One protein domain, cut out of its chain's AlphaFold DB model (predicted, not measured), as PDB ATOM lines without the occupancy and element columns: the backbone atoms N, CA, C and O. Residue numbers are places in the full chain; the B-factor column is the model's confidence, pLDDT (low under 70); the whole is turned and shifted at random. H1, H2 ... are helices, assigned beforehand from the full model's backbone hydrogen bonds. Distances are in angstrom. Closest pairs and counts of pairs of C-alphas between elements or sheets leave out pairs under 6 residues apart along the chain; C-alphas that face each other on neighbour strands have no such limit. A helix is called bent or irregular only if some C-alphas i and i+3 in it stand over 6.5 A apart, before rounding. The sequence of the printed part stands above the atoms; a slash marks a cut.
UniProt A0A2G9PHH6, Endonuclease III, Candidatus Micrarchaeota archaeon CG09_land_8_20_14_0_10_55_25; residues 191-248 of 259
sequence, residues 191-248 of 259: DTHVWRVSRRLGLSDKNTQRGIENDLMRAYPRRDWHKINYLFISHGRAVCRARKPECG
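Overview. This is residues 191 to 248 of the 259 residues of the protein "Endonuclease III" of Candidatus Micrarchaeota archaeon CG09_land_8_20_14_0_10_55_25 (UniProt A0A2G9PHH6). The long helix H3 runs along one side of the domain, and the short helix H1 packs across it nearly at a right angle. H2 is joined to the beginning of H3 by a tight turn, and a tail without a named element, residues 239 to 248, follows H3's end. The printed part has 58 residues with three named helices, in the order H1, H2, H3, and no named strand: all helix. It is compact, with a radius of gyration of the C-alphas of 11.0 A, and spans 30 by 23 by 17 A.

Arrangement. H1, residues 192 to 200, only just touches H2, residues 209 to 219, with 3 pairs of C-alphas within 8 A; the closest, those of Trp 195 and Gln 209, are 6.8 A apart. They run the same way at a steep tilt of 57 degrees. H1 touches H3, residues 222 to 238, about perpendicular at 86 degrees; their closest C-alphas, His 193 and Gly 236, are 5.0 A apart. H2 and H3 are close but not clearly touching, with the closest C-alphas, Met 217 and Trp 225, 7.0 A apart. In H1 and H2 every O i to N i+4 pair is within hydrogen-bond range, in H3 11 of 13.

Along the chain. H1 begins at C-alpha 192 (-47.132, 5.328, 19.752) and is 12.1 A long; H2 is 15.3 A. H3, 25.1 A, ends at C-alpha 238 (-40.950, 17.563, 20.049) and is irregular: C-alphas 223 and 226 are 7.4 A apart.

Size, cuts and confidence. The two farthest C-alphas, Arg 223 and Lys 244, are 32.5 A apart. The printed part has no cut; the link H1 to H2 is short, H2 to H3 tight. No printed residue is under 70 in pLDDT.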
ATOM      1  N   ASP A 191     -46.492   3.588  24.346       89.38
ATOM      2  CA  ASP A 191     -47.442   4.244  23.444       89.38
ATOM      3  C   ASP A 191     -46.890   4.371  22.008       89.38
ATOM      4  O   ASP A 191     -45.866   3.786  21.660       89.38
ATOM      5  N   THR A 192     -47.566   5.133  21.145       91.38
ATOM      6  CA  THR A 192     -47.132   5.328  19.752       91.38
ATOM      7  C   THR A 192     -45.836   6.135  19.625       91.38
ATOM      8  O   THR A 192     -45.131   5.997  18.621       91.38
ATOM      9  N   HIS A 193     -45.510   6.986  20.602       93.88
ATOM     10  CA  HIS A 193     -44.264   7.746  20.644       93.88
ATOM     11  C   HIS A 193     -43.117   6.844  21.076       93.88
ATOM     12  O   HIS A 193     -42.151   6.723  20.325       93.88
ATOM     13  N   VAL A 194     -43.266   6.153  22.207       94.94
ATOM     14  CA  VAL A 194     -42.277   5.199  22.724       94.94
ATOM     15  C   VAL A 194     -42.013   4.110  21.689       94.94
ATOM     16  O   VAL A 194     -40.868   3.911  21.305       94.94
ATOM     17  N   TRP A 195     -43.062   3.488  21.135       95.31
ATOM     18  CA  TRP A 195     -42.933   2.464  20.091       95.31
ATOM     19  C   TRP A 195     -42.093   2.958  18.905       95.31
ATOM     20  O   TRP A 195     -41.167   2.285  18.457       95.31
ATOM     21  N   ARG A 196     -42.382   4.165  18.404       95.06
ATOM     22  CA  ARG A 196     -41.695   4.732  17.235       95.06
ATOM     23  C   ARG A 196     -40.250   5.103  17.544       95.06
ATOM     24  O   ARG A 196     -39.377   4.829  16.725       95.06
ATOM     25  N   VAL A 197     -40.017   5.774  18.670       95.56
ATOM     26  CA  VAL A 197     -38.685   6.234  19.081       95.56
ATOM     27  C   VAL A 197     -37.781   5.032  19.331       95.56
ATOM     28  O   VAL A 197     -36.712   4.973  18.732       95.56
ATOM     29  N   SER A 198     -38.241   4.030  20.087       95.56
ATOM     30  CA  SER A 198     -37.467   2.813  20.361       95.56
ATOM     31  C   SER A 198     -37.007   2.117  19.087       95.56
ATOM     32  O   SER A 198     -35.844   1.749  18.971       95.56
ATOM     33  N   ARG A 199     -37.891   1.990  18.093       94.44
ATOM     34  CA  ARG A 199     -37.543   1.352  16.819       94.44
ATOM     35  C   ARG A 199     -36.597   2.185  15.969       94.44
ATOM     36  O   ARG A 199     -35.653   1.648  15.407       94.44
ATOM     37  N   ARG A 200     -36.841   3.496  15.852       93.50
ATOM     38  CA  ARG A 200     -35.988   4.386  15.043       93.50
ATOM     39  C   ARG A 200     -34.575   4.510  15.606       93.50
ATOM     40  O   ARG A 200     -33.651   4.704  14.829       93.50
ATOM     41  N   LEU A 201     -34.423   4.399  16.924       91.94
ATOM     42  CA  LEU A 201     -33.126   4.394  17.597       91.94
ATOM     43  C   LEU A 201     -32.470   3.002  17.646       91.94
ATOM     44  O   LEU A 201     -31.392   2.874  18.211       91.94
ATOM     45  N   GLY A 202     -33.106   1.962  17.094       92.44
ATOM     46  CA  GLY A 202     -32.564   0.600  17.112       92.44
ATOM     47  C   GLY A 202     -32.567  -0.072  18.491       92.44
ATOM     48  O   GLY A 202     -31.863  -1.053  18.686       92.44
ATOM     49  N   LEU A 203     -33.359   0.427  19.446       93.62
ATOM     50  CA  LEU A 203     -33.447  -0.122  20.807       93.62
ATOM     51  C   LEU A 203     -34.316  -1.386  20.901       93.62
ATOM     52  O   LEU A 203     -34.278  -2.085  21.907       93.62
ATOM     53  N   SER A 204     -35.145  -1.650  19.891       95.62
ATOM     54  CA  SER A 204     -35.949  -2.868  19.790       95.62
ATOM     55  C   SER A 204     -36.308  -3.155  18.333       95.62
ATOM     56  O   SER A 204     -36.671  -2.247  17.580       95.62
ATOM     57  N   ASP A 205     -36.253  -4.432  17.959       93.75
ATOM     58  CA  ASP A 205     -36.707  -4.978  16.675       93.75
ATOM     59  C   ASP A 205     -38.165  -5.483  16.732       93.75
ATOM     60  O   ASP A 205     -38.753  -5.863  15.716       93.75
ATOM     61  N   LYS A 206     -38.781  -5.486  17.921       95.44
ATOM     62  CA  LYS A 206     -40.097  -6.084  18.154       95.44
ATOM     63  C   LYS A 206     -41.225  -5.222  17.587       95.44
ATOM     64  O   LYS A 206     -41.204  -3.991  17.612       95.44
ATOM     65  N   ASN A 207     -42.272  -5.893  17.102       91.50
ATOM     66  CA  ASN A 207     -43.475  -5.259  16.546       91.50
ATOM     67  C   ASN A 207     -44.616  -5.101  17.564       91.50
ATOM     68  O   ASN A 207     -45.578  -4.387  17.294       91.50
ATOM     69  N   THR A 208     -44.515  -5.724  18.740       92.75
ATOM     70  CA  THR A 208     -45.550  -5.676  19.781       92.75
ATOM     71  C   THR A 208     -45.165  -4.705  20.896       92.75
ATOM     72  O   THR A 208     -43.994  -4.598  21.257       92.75
ATOM     73  N   GLN A 209     -46.152  -4.019  21.488       91.31
ATOM     74  CA  GLN A 209     -45.921  -3.132  22.643       91.31
ATOM     75  C   GLN A 209     -45.234  -3.874  23.794       91.31
ATOM     76  O   GLN A 209     -44.297  -3.348  24.382       91.31
ATOM     77  N   ARG A 210     -45.658  -5.117  24.061       92.38
ATOM     78  CA  ARG A 210     -45.074  -5.969  25.102       92.38
ATOM     79  C   ARG A 210     -43.621  -6.345  24.808       92.38
ATOM     80  O   ARG A 210     -42.807  -6.363  25.721       92.38
ATOM     81  N   GLY A 211     -43.293  -6.626  23.546       95.81
ATOM     82  CA  GLY A 211     -41.921  -6.911  23.132       95.81
ATOM     83  C   GLY A 211     -41.004  -5.708  23.349       95.81
ATOM     84  O   GLY A 211     -39.969  -5.845  23.990       95.81
ATOM     85  N   ILE A 212     -41.432  -4.521  22.902       95.69
ATOM     86  CA  ILE A 212     -40.669  -3.280  23.100       95.69
ATOM     87  C   ILE A 212     -40.538  -2.941  24.591       95.69
ATOM     88  O   ILE A 212     -39.460  -2.554  25.026       95.69
ATOM     89  N   GLU A 213     -41.604  -3.096  25.384       95.38
ATOM     90  CA  GLU A 213     -41.562  -2.891  26.840       95.38
ATOM     91  C   GLU A 213     -40.473  -3.765  27.476       95.38
ATOM     92  O   GLU A 213     -39.632  -3.251  28.210       95.38
ATOM     93  N   ASN A 214     -40.441  -5.059  27.143       96.19
ATOM     94  CA  ASN A 214     -39.449  -5.994  27.668       96.19
ATOM     95  C   ASN A 214     -38.015  -5.634  27.245       96.19
ATOM     96  O   ASN A 214     -37.097  -5.754  28.052       96.19
ATOM     97  N   ASP A 215     -37.801  -5.191  26.004       97.00
ATOM     98  CA  ASP A 215     -36.474  -4.768  25.538       97.00
ATOM     99  C   ASP A 215     -35.988  -3.525  26.288       97.00
ATOM    100  O   ASP A 215     -34.868  -3.510  26.795       97.00
ATOM    101  N   LEU A 216     -36.851  -2.518  26.449       96.44
ATOM    102  CA  LEU A 216     -36.510  -1.313  27.203       96.44
ATOM    103  C   LEU A 216     -36.272  -1.617  28.690       96.44
ATOM    104  O   LEU A 216     -35.331  -1.089  29.276       96.44
ATOM    105  N   MET A 217     -37.079  -2.489  29.303       96.12
ATOM    106  CA  MET A 217     -36.888  -2.902  30.699       96.12
ATOM    107  C   MET A 217     -35.561  -3.639  30.919       96.12
ATOM    108  O   MET A 217     -34.995  -3.543  32.003       96.12
ATOM    109  N   ARG A 218     -35.063  -4.367  29.909       96.50
ATOM    110  CA  ARG A 218     -33.734  -5.001  29.940       96.50
ATOM    111  C   ARG A 218     -32.604  -4.001  29.700       96.50
ATOM    112  O   ARG A 218     -31.535  -4.161  30.275       96.50
ATOM    113  N   ALA A 219     -32.836  -2.995  28.861       95.38
ATOM    114  CA  ALA A 219     -31.829  -2.002  28.498       95.38
ATOM    115  C   ALA A 219     -31.580  -0.947  29.590       95.38
ATOM    116  O   ALA A 219     -30.476  -0.414  29.678       95.38
ATOM    117  N   TYR A 220     -32.586  -0.633  30.414       95.44
ATOM    118  CA  TYR A 220     -32.506   0.424  31.425       95.44
ATOM    119  C   TYR A 220     -32.753  -0.108  32.843       95.44
ATOM    120  O   TYR A 220     -33.619  -0.964  33.037       95.44
ATOM    121  N   PRO A 221     -32.065   0.425  33.870       95.69
ATOM    122  CA  PRO A 221     -32.316   0.042  35.254       95.69
ATOM    123  C   PRO A 221     -33.718   0.479  35.706       95.69
ATOM    124  O   PRO A 221     -34.207   1.543  35.321       95.69
ATOM    125  N   ARG A 222     -34.345  -0.309  36.593       92.69
ATOM    126  CA  ARG A 222     -35.733  -0.098  37.054       92.69
ATOM    127  C   ARG A 222     -36.020   1.317  37.557       92.69
ATOM    128  O   ARG A 222     -37.077   1.864  37.260       92.69
ATOM    129  N   ARG A 223     -35.066   1.927  38.267       91.31
ATOM    130  CA  ARG A 223     -35.176   3.297  38.805       91.31
ATOM    131  C   ARG A 223     -35.388   4.378  37.738       91.31
ATOM    132  O   ARG A 223     -35.856   5.463  38.063       91.31
ATOM    133  N   ASP A 224     -35.029   4.093  36.488       93.50
ATOM    134  CA  ASP A 224     -35.102   5.052  35.387       93.50
ATOM    135  C   ASP A 224     -36.257   4.754  34.420       93.50
ATOM    136  O   ASP A 224     -36.515   5.561  33.533       93.50
ATOM    137  N   TRP A 225     -37.014   3.662  34.598       94.31
ATOM    138  CA  TRP A 225     -38.118   3.287  33.698       94.31
ATOM    139  C   TRP A 225     -39.161   4.399  33.522       94.31
ATOM    140  O   TRP A 225     -39.534   4.707  32.388       94.31
ATOM    141  N   HIS A 226     -39.563   5.051  34.616       89.69
ATOM    142  CA  HIS A 226     -40.458   6.213  34.586       89.69
ATOM    143  C   HIS A 226     -39.887   7.349  33.721       89.69
ATOM    144  O   HIS A 226     -40.527   7.835  32.786       89.69
ATOM    145  N   LYS A 227     -38.625   7.723  33.970       92.38
ATOM    146  CA  LYS A 227     -37.944   8.794  33.231       92.38
ATOM    147  C   LYS A 227     -37.815   8.457  31.751       92.38
ATOM    148  O   LYS A 227     -38.057   9.315  30.911       92.38
ATOM    149  N   ILE A 228     -37.460   7.215  31.423       93.69
ATOM    150  CA  ILE A 228     -37.347   6.746  30.039       93.69
ATOM    151  C   ILE A 228     -38.683   6.882  29.318       93.69
ATOM    152  O   ILE A 228     -38.713   7.392  28.197       93.69
ATOM    153  N   ASN A 229     -39.788   6.504  29.964       91.38
ATOM    154  CA  ASN A 229     -41.113   6.678  29.386       91.38
ATOM    155  C   ASN A 229     -41.390   8.146  29.030       91.38
ATOM    156  O   ASN A 229     -41.660   8.468  27.869       91.38
ATOM    157  N   TYR A 230     -41.218   9.040  30.006       92.12
ATOM    158  CA  TYR A 230     -41.431  10.475  29.839       92.12
ATOM    159  C   TYR A 230     -40.532  11.084  28.750       92.12
ATOM    160  O   TYR A 230     -41.010  11.792  27.860       92.12
ATOM    161  N   LEU A 231     -39.234  10.772  28.774       95.00
ATOM    162  CA  LEU A 231     -38.256  11.282  27.812       95.00
ATOM    163  C   LEU A 231     -38.579  10.832  26.386       95.00
ATOM    164  O   LEU A 231     -38.479  11.631  25.456       95.00
ATOM    165  N   PHE A 232     -39.013   9.584  26.199       95.50
ATOM    166  CA  PHE A 232     -39.343   9.057  24.875       95.50
ATOM    167  C   PHE A 232     -40.617   9.697  24.323       95.50
ATOM    168  O   PHE A 232     -40.665  10.041  23.138       95.50
ATOM    169  N   ILE A 233     -41.629   9.910  25.170       93.75
ATOM    170  CA  ILE A 233     -42.844  10.638  24.787       93.75
ATOM    171  C   ILE A 233     -42.492  12.082  24.413       93.75
ATOM    172  O   ILE A 233     -42.859  12.536  23.325       93.75
ATOM    173  N   SER A 234     -41.744  12.781  25.269       94.69
ATOM    174  CA  SER A 234     -41.330  14.172  25.056       94.69
ATOM    175  C   SER A 234     -40.519  14.325  23.765       94.69
ATOM    176  O   SER A 234     -40.898  15.085  22.868       94.69
ATOM    177  N   HIS A 235     -39.484  13.501  23.584       95.88
ATOM    178  CA  HIS A 235     -38.669  13.495  22.373       95.88
ATOM    179  C   HIS A 235     -39.488  13.133  21.128       95.88
ATOM    180  O   HIS A 235     -39.361  13.769  20.079       95.88
ATOM    181  N   GLY A 236     -40.373  12.139  21.230       95.25
ATOM    182  CA  GLY A 236     -41.254  11.721  20.146       95.25
ATOM    183  C   GLY A 236     -42.274  12.787  19.736       95.25
ATOM    184  O   GLY A 236     -42.705  12.787  18.580       95.25
ATOM    185  N   ARG A 237     -42.692  13.671  20.648       93.19
ATOM    186  CA  ARG A 237     -43.585  14.808  20.359       93.19
ATOM    187  C   ARG A 237     -42.814  15.994  19.780       93.19
ATOM    188  O   ARG A 237     -43.216  16.531  18.749       93.19
ATOM    189  N   ALA A 238     -41.702  16.367  20.406       94.38
ATOM    190  CA  ALA A 238     -40.950  17.563  20.049       94.38
ATOM    191  C   ALA A 238     -40.142  17.392  18.751       94.38
ATOM    192  O   ALA A 238     -40.258  18.224  17.851       94.38
ATOM    193  N   VAL A 239     -39.379  16.296  18.635       95.62
ATOM    194  CA  VAL A 239     -38.325  16.117  17.619       95.62
ATOM    195  C   VAL A 239     -38.602  14.921  16.706       95.62
ATOM    196  O   VAL A 239     -38.730  15.065  15.488       95.62
ATOM    197  N   CYS A 240     -38.750  13.720  17.274       95.62
ATOM    198  CA  CYS A 240     -38.943  12.480  16.520       95.62
ATOM    199  C   CYS A 240     -40.426  12.258  16.165       95.62
ATOM    200  O   CYS A 240     -41.056  11.251  16.518       95.62
ATOM    201  N   ARG A 241     -41.006  13.223  15.445       94.25
ATOM    202  CA  ARG A 241     -42.409  13.207  15.009       94.25
ATOM    203  C   ARG A 241     -42.692  12.050  14.050       94.25
ATOM    204  O   ARG A 241     -41.802  11.555  13.354       94.25
ATOM    205  N   ALA A 242     -43.949  11.602  14.016       92.44
ATOM    206  CA  ALA A 242     -44.370  10.490  13.162       92.44
ATOM    207  C   ALA A 242     -44.095  10.783  11.678       92.44
ATOM    208  O   ALA A 242     -43.423   9.997  11.008       92.44
ATOM    209  N   ARG A 243     -44.537  11.955  11.210       93.00
ATOM    210  CA  ARG A 243     -44.273  12.485   9.868       93.00
ATOM    211  C   ARG A 243     -43.172  13.543   9.952       93.00
ATOM    212  O   ARG A 243     -43.240  14.383  10.843       93.00
ATOM    213  N   LYS A 244     -42.207  13.501   9.024       92.12
ATOM    214  CA  LYS A 244     -41.092  14.464   8.898       92.12
ATOM    215  C   LYS A 244     -40.374  14.739  10.243       92.12
ATOM    216  O   LYS A 244     -40.497  15.840  10.774       92.12
ATOM    217  N   PRO A 245     -39.675  13.746  10.836       94.50
ATOM    218  CA  PRO A 245     -38.905  13.972  12.060       94.50
ATOM    219  C   PRO A 245     -37.824  15.042  11.849       94.50
ATOM    220  O   PRO A 245     -37.198  15.099  10.791       94.50
ATOM    221  N   GLU A 246     -37.565  15.858  12.870       94.19
ATOM    222  CA  GLU A 246     -36.562  16.930  12.819       94.19
ATOM    223  C   GLU A 246     -35.151  16.372  13.090       94.19
ATOM    224  O   GLU A 246     -34.480  16.771  14.039       94.19
ATOM    225  N   CYS A 247     -34.687  15.421  12.265       92.62
ATOM    226  CA  CYS A 247     -33.412  14.716  12.470       92.62
ATOM    227  C   CYS A 247     -32.202  15.661  12.580       92.62
ATOM    228  O   CYS A 247     -31.257  15.349  13.297       92.62
ATOM    229  N   GLY A 248     -32.235  16.825  11.921       91.25
ATOM    230  CA  GLY A 248     -31.188  17.848  12.036       91.25
ATOM    231  C   GLY A 248     -31.071  18.483  13.429       91.25
ATOM    232  O   GLY A 248     -30.000  18.956  13.779       91.25
TER     233      GLY A 248